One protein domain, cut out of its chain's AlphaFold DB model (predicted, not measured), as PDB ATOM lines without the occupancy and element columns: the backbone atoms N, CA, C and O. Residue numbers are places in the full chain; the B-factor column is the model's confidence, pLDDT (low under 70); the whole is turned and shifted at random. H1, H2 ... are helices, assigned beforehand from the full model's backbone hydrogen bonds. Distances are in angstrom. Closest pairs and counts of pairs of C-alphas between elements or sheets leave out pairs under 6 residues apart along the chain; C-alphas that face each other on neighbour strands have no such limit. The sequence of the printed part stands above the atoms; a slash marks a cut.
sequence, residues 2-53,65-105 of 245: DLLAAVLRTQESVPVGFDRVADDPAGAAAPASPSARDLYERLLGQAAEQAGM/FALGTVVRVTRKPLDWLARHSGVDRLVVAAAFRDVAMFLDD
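This is residues 2 to 53 and 65 to 105 of the 245 residues of the protein "Serine protease" of Streptomycetaceae bacterium (UniProt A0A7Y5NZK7). The longest helix, H5, and H6 make a V that closes near the end of H5 and the start of H6, and H4 packs on both arms of it; the short H3 also packs on both arms and is near H4. The first part is looser: H2 meets this core at the corner with H3, and H1 lies farthest out, close to H6 alone among the helices. The printed part has 93 residues with six named helices, H1 to H6 in that order, and no named strand; the class is all helix and the helix packing is mostly crossed. The whole is compact, with a radius of gyration of the C-alphas of 12.8 A, and spans 35 by 31 by 25 A.

H5, residues 66 to 85, touches H4, residues 34 to 50, at a steep tilt of 42 degrees, the same way; the closest C-alphas, of Ala 48 and Pro 77, are 5.1 A apart. H4 touches H5 with residues 41 to 48 alone, and H5 touches H4 with residues 73 to 81 alone. H5 touches H6, residues 89 to 104, with residues 78 to 82 alone, at a steep tilt of 65 degrees, opposite ways; the closest C-alphas, of Ala 82 and Arg 89, are 5.3 A apart. H4 and H6 touch at a steep tilt of 56 degrees, opposite ways, with the C-alphas of Tyr 40 and Ala 100 closest at 5.1 A. H3, residues 25 to 29, touches H5 and H6: C-alpha 26 is 5.9 A from that of Arg 75 and 5.6 A from that of Ala 93, the closest pairs. H2, residues 18 to 23, and H3 touch only at the corner, with the C-alphas of Val 21 and Ala 28 closest at 5.3 A. H1, residues 2 to 10, is close to H6 but not clearly touching, about perpendicular at 80 degrees, with the C-alphas of Leu 8 and Asp 98 closest at 7.1 A. Every O i to N i+4 pair is within hydrogen-bond range in H1, H2, H3, H4 and H6; in H5 it is 10 of 16.

H5 is 30.1 A long, H4 24.3 A, H6 22.1 A, H1 12.1 A, H2 9.0 A and H3 6.0 A. C-alpha 2, where H1 begins, is at (180.701, 238.514, 156.719), and C-alpha 104, where H6 ends, at (196.250, 245.220, 169.939).

The C-alphas farthest apart, of Leu 3 and Phe 65, are 40.0 A apart. Residues 54 to 64 are not printed, and C-alphas 53 and 65 are 24.7 A apart across the cut. Of the links that are printed whole, none is long. The mean pLDDT of the printed part is 73.9; residues 2 to 27 and 65 to 74 are under 70.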
ATOM      1  N   ASP A   2     180.453 239.946 156.490       47.47
ATOM      2  CA  ASP A   2     180.701 238.514 156.719       47.47
ATOM      3  C   ASP A   2     182.172 238.094 156.640       47.47
ATOM      4  O   ASP A   2     182.606 237.272 157.443       47.47
ATOM      5  N   LEU A   3     182.955 238.697 155.738       56.50
ATOM      6  CA  LEU A   3     184.399 238.452 155.629       56.50
ATOM      7  C   LEU A   3     185.170 238.961 156.858       56.50
ATOM      8  O   LEU A   3     185.990 238.232 157.401       56.50
ATOM      9  N   LEU A   4     184.842 240.161 157.352       57.56
ATOM     10  CA  LEU A   4     185.413 240.728 158.583       57.56
ATOM     11  C   LEU A   4     185.155 239.803 159.780       57.56
ATOM     12  O   LEU A   4     186.073 239.436 160.509       57.56
ATOM     13  N   ALA A   5     183.902 239.369 159.932       58.69
ATOM     14  CA  ALA A   5     183.516 238.449 160.992       58.69
ATOM     15  C   ALA A   5     184.159 237.058 160.817       58.69
ATOM     16  O   ALA A   5     184.459 236.387 161.800       58.69
ATOM     17  N   ALA A   6     184.391 236.605 159.580       55.75
ATOM     18  CA  ALA A   6     185.080 235.346 159.306       55.75
ATOM     19  C   ALA A   6     186.565 235.405 159.689       55.75
ATOM     20  O   ALA A   6     187.026 234.491 160.368       55.75
ATOM     21  N   VAL A   7     187.275 236.483 159.337       59.50
ATOM     22  CA  VAL A   7     188.684 236.692 159.717       59.50
ATOM     23  C   VAL A   7     188.827 236.657 161.241       59.50
ATOM     24  O   VAL A   7     189.592 235.849 161.766       59.50
ATOM     25  N   LEU A   8     187.998 237.411 161.969       60.09
ATOM     26  CA  LEU A   8     188.027 237.447 163.439       60.09
ATOM     27  C   LEU A   8     187.742 236.083 164.093       60.09
ATOM     28  O   LEU A   8     188.317 235.770 165.136       60.09
ATOM     29  N   ARG A   9     186.892 235.248 163.477       61.06
ATOM     30  CA  ARG A   9     186.605 233.879 163.948       61.06
ATOM     31  C   ARG A   9     187.727 232.890 163.636       61.06
ATOM     32  O   ARG A   9     188.028 232.033 164.463       61.06
ATOM     33  N   THR A  10     188.355 232.985 162.460       58.44
ATOM     34  CA  THR A  10     189.442 232.067 162.067       58.44
ATOM     35  C   THR A  10     190.669 232.185 162.962       58.44
ATOM     36  O   THR A  10     191.378 231.199 163.148       58.44
ATOM     37  N   GLN A  11     190.879 233.355 163.566       55.62
ATOM     38  CA  GLN A  11     192.018 233.607 164.442       55.62
ATOM     39  C   GLN A  11     191.874 233.037 165.852       55.62
ATOM     40  O   GLN A  11     192.827 233.109 166.625       55.62
ATOM     41  N   GLU A  12     190.723 232.447 166.194       55.28
ATOM     42  CA  GLU A  12     190.459 232.068 167.577       55.28
ATOM     43  C   GLU A  12     190.523 230.583 167.905       55.28
ATOM     44  O   GLU A  12     190.754 230.294 169.065       55.28
ATOM     45  N   SER A  13     190.373 229.674 166.930       35.56
ATOM     46  CA  SER A  13     190.525 228.193 166.963       35.56
ATOM     47  C   SER A  13     190.464 227.397 168.298       35.56
ATOM     48  O   SER A  13     190.916 226.254 168.351       35.56
ATOM     49  N   VAL A  14     189.835 227.908 169.355       39.84
ATOM     50  CA  VAL A  14     189.627 227.244 170.642       39.84
ATOM     51  C   VAL A  14     188.118 227.173 170.867       39.84
ATOM     52  O   VAL A  14     187.478 228.208 171.053       39.84
ATOM     53  N   PRO A  15     187.507 225.974 170.842       37.78
ATOM     54  CA  PRO A  15     186.088 225.828 171.130       37.78
ATOM     55  C   PRO A  15     185.826 226.192 172.595       37.78
ATOM     56  O   PRO A  15     186.307 225.512 173.504       37.78
ATOM     57  N   VAL A  16     185.052 227.249 172.838       47.59
ATOM     58  CA  VAL A  16     184.554 227.581 174.177       47.59
ATOM     59  C   VAL A  16     183.229 226.843 174.383       47.59
ATOM     60  O   VAL A  16     182.297 227.004 173.601       47.59
ATOM     61  N   GLY A  17     183.154 225.969 175.392       39.84
ATOM     62  CA  GLY A  17     181.952 225.170 175.667       39.84
ATOM     63  C   GLY A  17     180.747 226.032 176.063       39.84
ATOM     64  O   GLY A  17     180.908 227.023 176.769       39.84
ATOM     65  N   PHE A  18     179.541 225.631 175.643       41.59
ATOM     66  CA  PHE A  18     178.289 226.380 175.848       41.59
ATOM     67  C   PHE A  18     178.022 226.734 177.325       41.59
ATOM     68  O   PHE A  18     177.657 227.867 177.626       41.59
ATOM     69  N   ASP A  19     178.294 225.809 178.252       42.53
ATOM     70  CA  ASP A  19     178.122 226.035 179.698       42.53
ATOM     71  C   ASP A  19     179.047 227.142 180.231       42.53
ATOM     72  O   ASP A  19     178.656 227.965 181.053       42.53
ATOM     73  N   ARG A  20     180.267 227.242 179.686       50.41
ATOM     74  CA  ARG A  20     181.234 228.286 180.055       50.41
ATOM     75  C   ARG A  20     180.813 229.667 179.542       50.41
ATOM     76  O   ARG A  20     181.115 230.667 180.183       50.41
ATOM     77  N   VAL A  21     180.122 229.720 178.402       57.44
ATOM     78  CA  VAL A  21     179.581 230.959 177.819       57.44
ATOM     79  C   VAL A  21     178.407 231.492 178.648       57.44
ATOM     80  O   VAL A  21     178.276 232.703 178.808       57.44
ATOM     81  N   ALA A  22     177.576 230.602 179.200       58.25
ATOM     82  CA  ALA A  22     176.442 230.979 180.042       58.25
ATOM     83  C   ALA A  22     176.875 231.521 181.418       58.25
ATOM     84  O   ALA A  22     176.326 232.524 181.877       58.25
ATOM     85  N   ASP A  23     177.875 230.895 182.047       62.75
ATOM     86  CA  ASP A  23     178.368 231.282 183.378       62.75
ATOM     87  C   ASP A  23     179.338 232.479 183.353       62.75
ATOM     88  O   ASP A  23     179.487 233.192 184.352       62.75
ATOM     89  N   ASP A  24     180.033 232.688 182.230       69.56
ATOM     90  CA  ASP A  24     181.068 233.712 182.085       69.56
ATOM     91  C   ASP A  24     181.193 234.248 180.653       69.56
ATOM     92  O   ASP A  24     182.193 233.998 179.975       69.56
ATOM     93  N   PRO A  25     180.206 235.011 180.161       68.88
ATOM     94  CA  PRO A  25     180.244 235.536 178.799       68.88
ATOM     95  C   PRO A  25     181.473 236.426 178.547       68.88
ATOM     96  O   PRO A  25     182.044 236.379 177.459       68.88
ATOM     97  N   ALA A  26     181.930 237.178 179.558       68.38
ATOM     98  CA  ALA A  26     183.139 237.998 179.472       68.38
ATOM     99  C   ALA A  26     184.396 237.133 179.321       68.38
ATOM    100  O   ALA A  26     185.167 237.310 178.381       68.38
ATOM    101  N   GLY A  27     184.601 236.167 180.222       69.44
ATOM    102  CA  GLY A  27     185.760 235.275 180.177       69.44
ATOM    103  C   GLY A  27     185.749 234.315 178.985       69.44
ATOM    104  O   GLY A  27     186.812 233.896 178.530       69.44
ATOM    105  N   ALA A  28     184.569 233.969 178.468       72.88
ATOM    106  CA  ALA A  28     184.399 233.166 177.263       72.88
ATOM    107  C   ALA A  28     184.743 233.941 175.984       72.88
ATOM    108  O   ALA A  28     185.335 233.365 175.076       72.88
ATOM    109  N   ALA A  29     184.394 235.229 175.922       75.88
ATOM    110  CA  ALA A  29     184.737 236.099 174.801       75.88
ATOM    111  C   ALA A  29     186.150 236.697 174.916       75.88
ATOM    112  O   ALA A  29     186.665 237.228 173.942       75.88
ATOM    113  N   ALA A  30     186.788 236.669 176.085       81.12
ATOM    114  CA  ALA A  30     188.068 237.338 176.277       81.12
ATOM    115  C   ALA A  30     189.149 236.807 175.306       81.12
ATOM    116  O   ALA A  30     189.384 235.593 175.273       81.12
ATOM    117  N   PRO A  31     189.879 237.695 174.599       84.62
ATOM    118  CA  PRO A  31     190.954 237.309 173.688       84.62
ATOM    119  C   PRO A  31     191.953 236.323 174.298       84.62
ATOM    120  O   PRO A  31     192.271 236.404 175.485       84.62
ATOM    121  N   ALA A  32     192.491 235.405 173.490       82.81
ATOM    122  CA  ALA A  32     193.496 234.445 173.956       82.81
ATOM    123  C   ALA A  32     194.844 235.109 174.296       82.81
ATOM    124  O   ALA A  32     195.510 234.689 175.246       82.81
ATOM    125  N   SER A  33     195.231 236.142 173.536       86.50
ATOM    126  CA  SER A  33     196.451 236.916 173.784       86.50
ATOM    127  C   SER A  33     196.349 237.682 175.111       86.50
ATOM    128  O   SER A  33     195.350 238.374 175.314       86.50
ATOM    129  N   PRO A  34     197.366 237.622 175.997       88.44
ATOM    130  CA  PRO A  34     197.361 238.375 177.251       88.44
ATOM    131  C   PRO A  34     197.204 239.887 177.059       88.44
ATOM    132  O   PRO A  34     196.395 240.499 177.743       88.44
ATOM    133  N   SER A  35     197.905 240.489 176.094       89.94
ATOM    134  CA  SER A  35     197.841 241.939 175.858       89.94
ATOM    135  C   SER A  35     196.473 242.384 175.327       89.94
ATOM    136  O   SER A  35     195.907 243.369 175.808       89.94
ATOM    137  N   ALA A  36     195.891 241.606 174.408       89.81
ATOM    138  CA  ALA A  36     194.559 241.867 173.873       89.81
ATOM    139  C   ALA A  36     193.481 241.628 174.938       89.81
ATOM    140  O   ALA A  36     192.498 242.366 174.991       89.81
ATOM    141  N   ARG A  37     193.678 240.642 175.825       90.06
ATOM    142  CA  ARG A  37     192.824 240.440 176.998       90.06
ATOM    143  C   ARG A  37     192.887 241.656 177.910       90.06
ATOM    144  O   ARG A  37     191.845 242.240 178.159       90.06
ATOM    145  N   ASP A  38     194.071 242.117 178.303       90.94
ATOM    146  CA  ASP A  38     194.207 243.309 179.149       90.94
ATOM    147  C   ASP A  38     193.536 244.543 178.518       90.94
ATOM    148  O   ASP A  38     192.941 245.370 179.212       90.94
ATOM    149  N   LEU A  39     193.617 244.692 177.189       93.12
ATOM    150  CA  LEU A  39     192.913 245.755 176.475       93.12
ATOM    151  C   LEU A  39     191.391 245.588 176.536       93.12
ATOM    152  O   LEU A  39     190.692 246.567 176.794       93.12
ATOM    153  N   TYR A  40     190.890 244.372 176.335       92.00
ATOM    154  CA  TYR A  40     189.475 244.035 176.460       92.00
ATOM    155  C   TYR A  40     188.919 244.379 177.849       92.00
ATOM    156  O   TYR A  40     187.870 245.019 177.950       92.00
ATOM    157  N   GLU A  41     189.643 244.043 178.920       90.75
ATOM    158  CA  GLU A  41     189.211 244.350 180.291       90.75
ATOM    159  C   GLU A  41     189.170 245.860 180.549       90.75
ATOM    160  O   GLU A  41     188.202 246.363 181.123       90.75
ATOM    161  N   ARG A  42     190.175 246.605 180.063       92.50
ATOM    162  CA  ARG A  42     190.190 248.075 180.156       92.50
ATOM    163  C   ARG A  42     189.039 248.719 179.390       92.50
ATOM    164  O   ARG A  42     188.456 249.675 179.893       92.50
ATOM    165  N   LEU A  43     188.705 248.209 178.202       93.31
ATOM    166  CA  LEU A  43     187.577 248.707 177.411       93.31
ATOM    167  C   LEU A  43     186.252 248.520 178.155       93.31
ATOM    168  O   LEU A  43     185.489 249.475 178.280       93.31
ATOM    169  N   LEU A  44     186.009 247.320 178.694       91.50
ATOM    170  CA  LEU A  44     184.813 247.043 179.492       91.50
ATOM    171  C   LEU A  44     184.747 247.920 180.747       91.50
ATOM    172  O   LEU A  44     183.696 248.493 181.031       91.50
ATOM    173  N   GLY A  45     185.857 248.037 181.480       91.62
ATOM    174  CA  GLY A  45     185.947 248.868 182.680       91.62
ATOM    175  C   GLY A  45     185.644 250.336 182.386       91.62
ATOM    176  O   GLY A  45     184.734 250.903 182.985       91.62
ATOM    177  N   GLN A  46     186.328 250.918 181.396       92.56
ATOM    178  CA  GLN A  46     186.116 252.308 180.994       92.56
ATOM    179  C   GLN A  46     184.677 252.555 180.523       92.56
ATOM    180  O   GLN A  46     184.069 253.557 180.900       92.56
ATOM    181  N   ALA A  47     184.117 251.654 179.710       92.00
ATOM    182  CA  ALA A  47     182.737 251.780 179.257       92.00
ATOM    183  C   ALA A  47     181.761 251.728 180.444       92.00
ATOM    184  O   ALA A  47     180.842 252.537 180.521       92.00
ATOM    185  N   ALA A  48     181.959 250.821 181.403       91.50
ATOM    186  CA  ALA A  48     181.088 250.742 182.572       91.50
ATOM    187  C   ALA A  48     181.187 251.996 183.455       91.50
ATOM    188  O   ALA A  48     180.157 252.510 183.893       91.50
ATOM    189  N   GLU A  49     182.393 252.526 183.667       91.25
ATOM    190  CA  GLU A  49     182.615 253.786 184.389       91.25
ATOM    191  C   GLU A  49     181.911 254.965 183.706       91.25
ATOM    192  O   GLU A  49     181.176 255.711 184.355       91.25
ATOM    193  N   GLN A  50     182.055 255.102 182.384       90.62
ATOM    194  CA  GLN A  50     181.360 256.138 181.614       90.62
ATOM    195  C   GLN A  50     179.834 255.944 181.599       90.62
ATOM    196  O   GLN A  50     179.092 256.922 181.532       90.62
ATOM    197  N   ALA A  51     179.356 254.705 181.734       88.75
ATOM    198  CA  ALA A  51     177.945 254.376 181.943       88.75
ATOM    199  C   ALA A  51     177.479 254.572 183.401       88.75
ATOM    200  O   ALA A  51     176.370 254.160 183.760       88.75
ATOM    201  N   GLY A  52     178.314 255.164 184.260       89.94
ATOM    202  CA  GLY A  52     177.981 255.499 185.642       89.94
ATOM    203  C   GLY A  52     178.047 254.326 186.620       89.94
ATOM    204  O   GLY A  52     177.413 254.402 187.674       89.94
ATOM    205  N   MET A  53     178.773 253.246 186.301       88.75
ATOM    206  CA  MET A  53     179.011 252.167 187.262       88.75
ATOM    207  C   MET A  53     179.758 252.734 188.479       88.75
ATOM    208  O   MET A  53     180.841 253.295 188.310       88.75
ATOM    209  N   PHE A  65     192.606 233.782 195.556       36.81
ATOM    210  CA  PHE A  65     193.164 233.251 194.299       36.81
ATOM    211  C   PHE A  65     193.188 234.174 193.055       36.81
ATOM    212  O   PHE A  65     192.173 234.477 192.439       36.81
ATOM    213  N   ALA A  66     194.399 234.514 192.596       44.88
ATOM    214  CA  ALA A  66     194.700 235.438 191.492       44.88
ATOM    215  C   ALA A  66     194.027 235.139 190.130       44.88
ATOM    216  O   ALA A  66     193.916 236.037 189.303       44.88
ATOM    217  N   LEU A  67     193.530 233.917 189.892       37.41
ATOM    218  CA  LEU A  67     192.731 233.595 188.698       37.41
ATOM    219  C   LEU A  67     191.250 234.012 188.837       37.41
ATOM    220  O   LEU A  67     190.594 234.308 187.842       37.41
ATOM    221  N   GLY A  68     190.722 234.034 190.065       39.28
ATOM    222  CA  GLY A  68     189.344 234.418 190.379       39.28
ATOM    223  C   GLY A  68     189.133 235.932 190.396       39.28
ATOM    224  O   GLY A  68     188.053 236.397 190.047       39.28
ATOM    225  N   THR A  69     190.167 236.711 190.723       45.47
ATOM    226  CA  THR A  69     190.113 238.182 190.710       45.47
ATOM    227  C   THR A  69     189.938 238.734 189.295       45.47
ATOM    228  O   THR A  69     189.049 239.549 189.079       45.47
ATOM    229  N   VAL A  70     190.707 238.239 188.319       45.06
ATOM    230  CA  VAL A  70     190.655 238.692 186.911       45.06
ATOM    231  C   VAL A  70     189.281 238.410 186.285       45.06
ATOM    232  O   VAL A  70     188.645 239.293 185.717       45.06
ATOM    233  N   VAL A  71     188.743 237.208 186.512       48.81
ATOM    234  CA  VAL A  71     187.394 236.818 186.065       48.81
ATOM    235  C   VAL A  71     186.289 237.653 186.737       48.81
ATOM    236  O   VAL A  71     185.256 237.940 186.135       48.81
ATOM    237  N   ARG A  72     186.490 238.095 187.985       51.69
ATOM    238  CA  ARG A  72     185.513 238.915 188.726       51.69
ATOM    239  C   ARG A  72     185.518 240.387 188.292       51.69
ATOM    240  O   ARG A  72     184.491 241.052 188.438       51.69
ATOM    241  N   VAL A  73     186.635 240.881 187.751       56.44
ATOM    242  CA  VAL A  73     186.816 242.281 187.321       56.44
ATOM    243  C   VAL A  73     186.097 242.587 186.005       56.44
ATOM    244  O   VAL A  73     185.616 243.701 185.852       56.44
ATOM    245  N   THR A  74     185.927 241.621 185.097       61.12
ATOM    246  CA  THR A  74     185.252 241.840 183.797       61.12
ATOM    247  C   THR A  74     183.750 241.556 183.818       61.12
ATOM    248  O   THR A  74     182.985 242.227 183.122       61.12
ATOM    249  N   ARG A  75     183.296 240.614 184.661       70.56
ATOM    250  CA  ARG A  75     181.868 240.272 184.795       70.56
ATOM    251  C   ARG A  75     181.018 241.442 185.285       70.56
ATOM    252  O   ARG A  75     179.966 241.698 184.710       70.56
ATOM    253  N   LYS A  76     181.477 242.182 186.304       83.31
ATOM    254  CA  LYS A  76     180.736 243.331 186.861       83.31
ATOM    255  C   LYS A  76     180.507 244.445 185.817       83.31
ATOM    256  O   LYS A  76     179.343 244.799 185.617       83.31
ATOM    257  N   PRO A  77     181.545 244.954 185.119       86.19
ATOM    258  CA  PRO A  77     181.384 245.879 184.003       86.19
ATOM    259  C   PRO A  77     180.451 245.352 182.917       86.19
ATOM    260  O   PRO A  77     179.525 246.053 182.525       86.19
ATOM    261  N   LEU A  78     180.628 244.105 182.471       84.50
ATOM    262  CA  LEU A  78     179.790 243.540 181.413       84.50
ATOM    263  C   LEU A  78     178.311 243.452 181.825       84.50
ATOM    264  O   LEU A  78     177.430 243.844 181.060       84.50
ATOM    265  N   ASP A  79     178.029 242.981 183.042       85.69
ATOM    266  CA  ASP A  79     176.671 242.926 183.585       85.69
ATOM    267  C   ASP A  79     176.065 244.321 183.772       85.69
ATOM    268  O   ASP A  79     174.848 244.485 183.641       85.69
ATOM    269  N   TRP A  80     176.873 245.324 184.129       88.56
ATOM    270  CA  TRP A  80     176.424 246.714 184.208       88.56
ATOM    271  C   TRP A  80     176.026 247.228 182.827       88.56
ATOM    272  O   TRP A  80     174.903 247.696 182.648       88.56
ATOM    273  N   LEU A  81     176.913 247.065 181.845       86.31
ATOM    274  CA  LEU A  81     176.715 247.500 180.466       86.31
ATOM    275  C   LEU A  81     175.470 246.864 179.849       86.31
ATOM    276  O   LEU A  81     174.616 247.584 179.335       86.31
ATOM    277  N   ALA A  82     175.317 245.543 179.956       85.88
ATOM    278  CA  ALA A  82     174.154 244.832 179.426       85.88
ATOM    279  C   ALA A  82     172.836 245.282 180.080       85.88
ATOM    280  O   ALA A  82     171.842 245.506 179.392       85.88
ATOM    281  N   ARG A  83     172.814 245.497 181.404       84.94
ATOM    282  CA  ARG A  83     171.616 246.003 182.100       84.94
ATOM    283  C   ARG A  83     171.298 247.457 181.758       84.94
ATOM    284  O   ARG A  83     170.126 247.806 181.643       84.94
ATOM    285  N   HIS A  84     172.319 248.295 181.614       80.62
ATOM    286  CA  HIS A  84     172.162 249.715 181.304       80.62
ATOM    287  C   HIS A  84     171.630 249.929 179.877       80.62
ATOM    288  O   HIS A  84     170.732 250.744 179.650       80.62
ATOM    289  N   SER A  85     172.153 249.144 178.932       76.12
ATOM    290  CA  SER A  85     171.833 249.216 177.503       76.12
ATOM    291  C   SER A  85     170.578 248.424 177.113       76.12
ATOM    292  O   SER A  85     169.813 248.845 176.251       76.12
ATOM    293  N   GLY A  86     170.302 247.301 177.782       73.12
ATOM    294  CA  GLY A  86     169.316 246.319 177.318       73.12
ATOM    295  C   GLY A  86     169.843 245.418 176.193       73.12
ATOM    296  O   GLY A  86     169.085 244.605 175.669       73.12
ATOM    297  N   VAL A  87     171.129 245.541 175.846       78.75
ATOM    298  CA  VAL A  87     171.820 244.696 174.868       78.75
ATOM    299  C   VAL A  87     172.311 243.419 175.549       78.75
ATOM    300  O   VAL A  87     172.740 243.434 176.706       78.75
ATOM    301  N   ASP A  88     172.263 242.299 174.829       84.44
ATOM    302  CA  ASP A  88     172.733 241.015 175.343       84.44
ATOM    303  C   ASP A  88     174.232 241.047 175.702       84.44
ATOM    304  O   ASP A  88     175.061 241.634 174.996       84.44
ATOM    305  N   ARG A  89     174.594 240.376 176.800       84.06
ATOM    306  CA  ARG A  89     175.980 240.315 177.295       84.06
ATOM    307  C   ARG A  89     176.949 239.768 176.262       84.06
ATOM    308  O   ARG A  89     178.068 240.261 176.187       84.06
ATOM    309  N   LEU A  90     176.546 238.776 175.474       82.75
ATOM    310  CA  LEU A  90     177.402 238.186 174.450       82.75
ATOM    311  C   LEU A  90     177.676 239.174 173.324       82.75
ATOM    312  O   LEU A  90     178.791 239.204 172.815       82.75
ATOM    313  N   VAL A  91     176.701 240.015 172.974       82.31
ATOM    314  CA  VAL A  91     176.877 241.056 171.954       82.31
ATOM    315  C   VAL A  91     177.876 242.106 172.436       82.31
ATOM    316  O   VAL A  91     178.835 242.400 171.726       82.31
ATOM    317  N   VAL A  92     177.707 242.614 173.660       86.06
ATOM    318  CA  VAL A  92     178.644 243.585 174.254       86.06
ATOM    319  C   VAL A  92     180.046 242.978 174.386       86.06
ATOM    320  O   VAL A  92     181.038 243.593 173.994       86.06
ATOM    321  N   ALA A  93     180.134 241.744 174.888       87.50
ATOM    322  CA  ALA A  93     181.394 241.040 175.066       87.50
ATOM    323  C   ALA A  93     182.115 240.796 173.732       87.50
ATOM    324  O   ALA A  93     183.310 241.065 173.638       87.50
ATOM    325  N   ALA A  94     181.402 240.340 172.700       86.69
ATOM    326  CA  ALA A  94     181.970 240.114 171.375       86.69
ATOM    327  C   ALA A  94     182.432 241.425 170.719       86.69
ATOM    328  O   ALA A  94     183.539 241.478 170.188       86.69
ATOM    329  N   ALA A  95     181.640 242.498 170.817       87.62
ATOM    330  CA  ALA A  95     181.998 243.794 170.243       87.62
ATOM    331  C   ALA A  95     183.302 244.345 170.845       87.62
ATOM    332  O   ALA A  95     184.225 244.700 170.111       87.62
ATOM    333  N   PHE A  96     183.424 244.363 172.178       91.94
ATOM    334  CA  PHE A  96     184.649 244.839 172.829       91.94
ATOM    335  C   PHE A  96     185.842 243.908 172.608       91.94
ATOM    336  O   PHE A  96     186.970 244.392 172.492       91.94
ATOM    337  N   ARG A  97     185.617 242.592 172.512       92.44
ATOM    338  CA  ARG A  97     186.654 241.615 172.156       92.44
ATOM    339  C   ARG A  97     187.221 241.929 170.777       92.44
ATOM    340  O   ARG A  97     188.438 242.008 170.629       92.44
ATOM    341  N   ASP A  98     186.359 242.126 169.784       91.69
ATOM    342  CA  ASP A  98     186.797 242.380 168.416       91.69
ATOM    343  C   ASP A  98     187.540 243.721 168.303       91.69
ATOM    344  O   ASP A  98     188.561 243.807 167.619       91.69
ATOM    345  N   VAL A  99     187.087 244.752 169.031       95.12
ATOM    346  CA  VAL A  99     187.797 246.040 169.138       95.12
ATOM    347  C   VAL A  99     189.177 245.855 169.769       95.12
ATOM    348  O   VAL A  99     190.158 246.385 169.250       95.12
ATOM    349  N   ALA A 100     189.275 245.082 170.854       95.00
ATOM    350  CA  ALA A 100     190.552 244.804 171.504       95.00
ATOM    351  C   ALA A 100     191.514 244.049 170.577       95.00
ATOM    352  O   ALA A 100     192.669 244.440 170.441       95.00
ATOM    353  N   MET A 101     191.025 243.011 169.894       94.19
ATOM    354  CA  MET A 101     191.814 242.235 168.934       94.19
ATOM    355  C   MET A 101     192.334 243.108 167.792       94.19
ATOM    356  O   MET A 101     193.517 243.050 167.476       94.19
ATOM    357  N   PHE A 102     191.480 243.949 167.204       96.19
ATOM    358  CA  PHE A 102     191.880 244.834 166.109       96.19
ATOM    359  C   PHE A 102     192.908 245.895 166.537       96.19
ATOM    360  O   PHE A 102     193.809 246.225 165.769       96.19
ATOM    361  N   LEU A 103     192.781 246.447 167.746       96.50
ATOM    362  CA  LEU A 103     193.658 247.521 168.222       96.50
ATOM    363  C   LEU A 103     194.988 247.029 168.813       96.50
ATOM    364  O   LEU A 103     195.929 247.820 168.879       96.50
ATOM    365  N   ASP A 104     195.068 245.773 169.260       95.56
ATOM    366  CA  ASP A 104     196.250 245.220 169.939       95.56
ATOM    367  C   ASP A 104     197.049 244.235 169.070       95.56
ATOM    368  O   ASP A 104     198.280 244.280 169.059       95.56
ATOM    369  N   ASP A 105     196.379 243.375 168.293       93.38
ATOM    370  CA  ASP A 105     197.049 242.405 167.424       93.38
ATOM    371  C   ASP A 105     197.276 243.012 166.029       93.38
ATOM    372  O   ASP A 105     196.368 243.101 165.200       93.38
TER     373      ASP A 105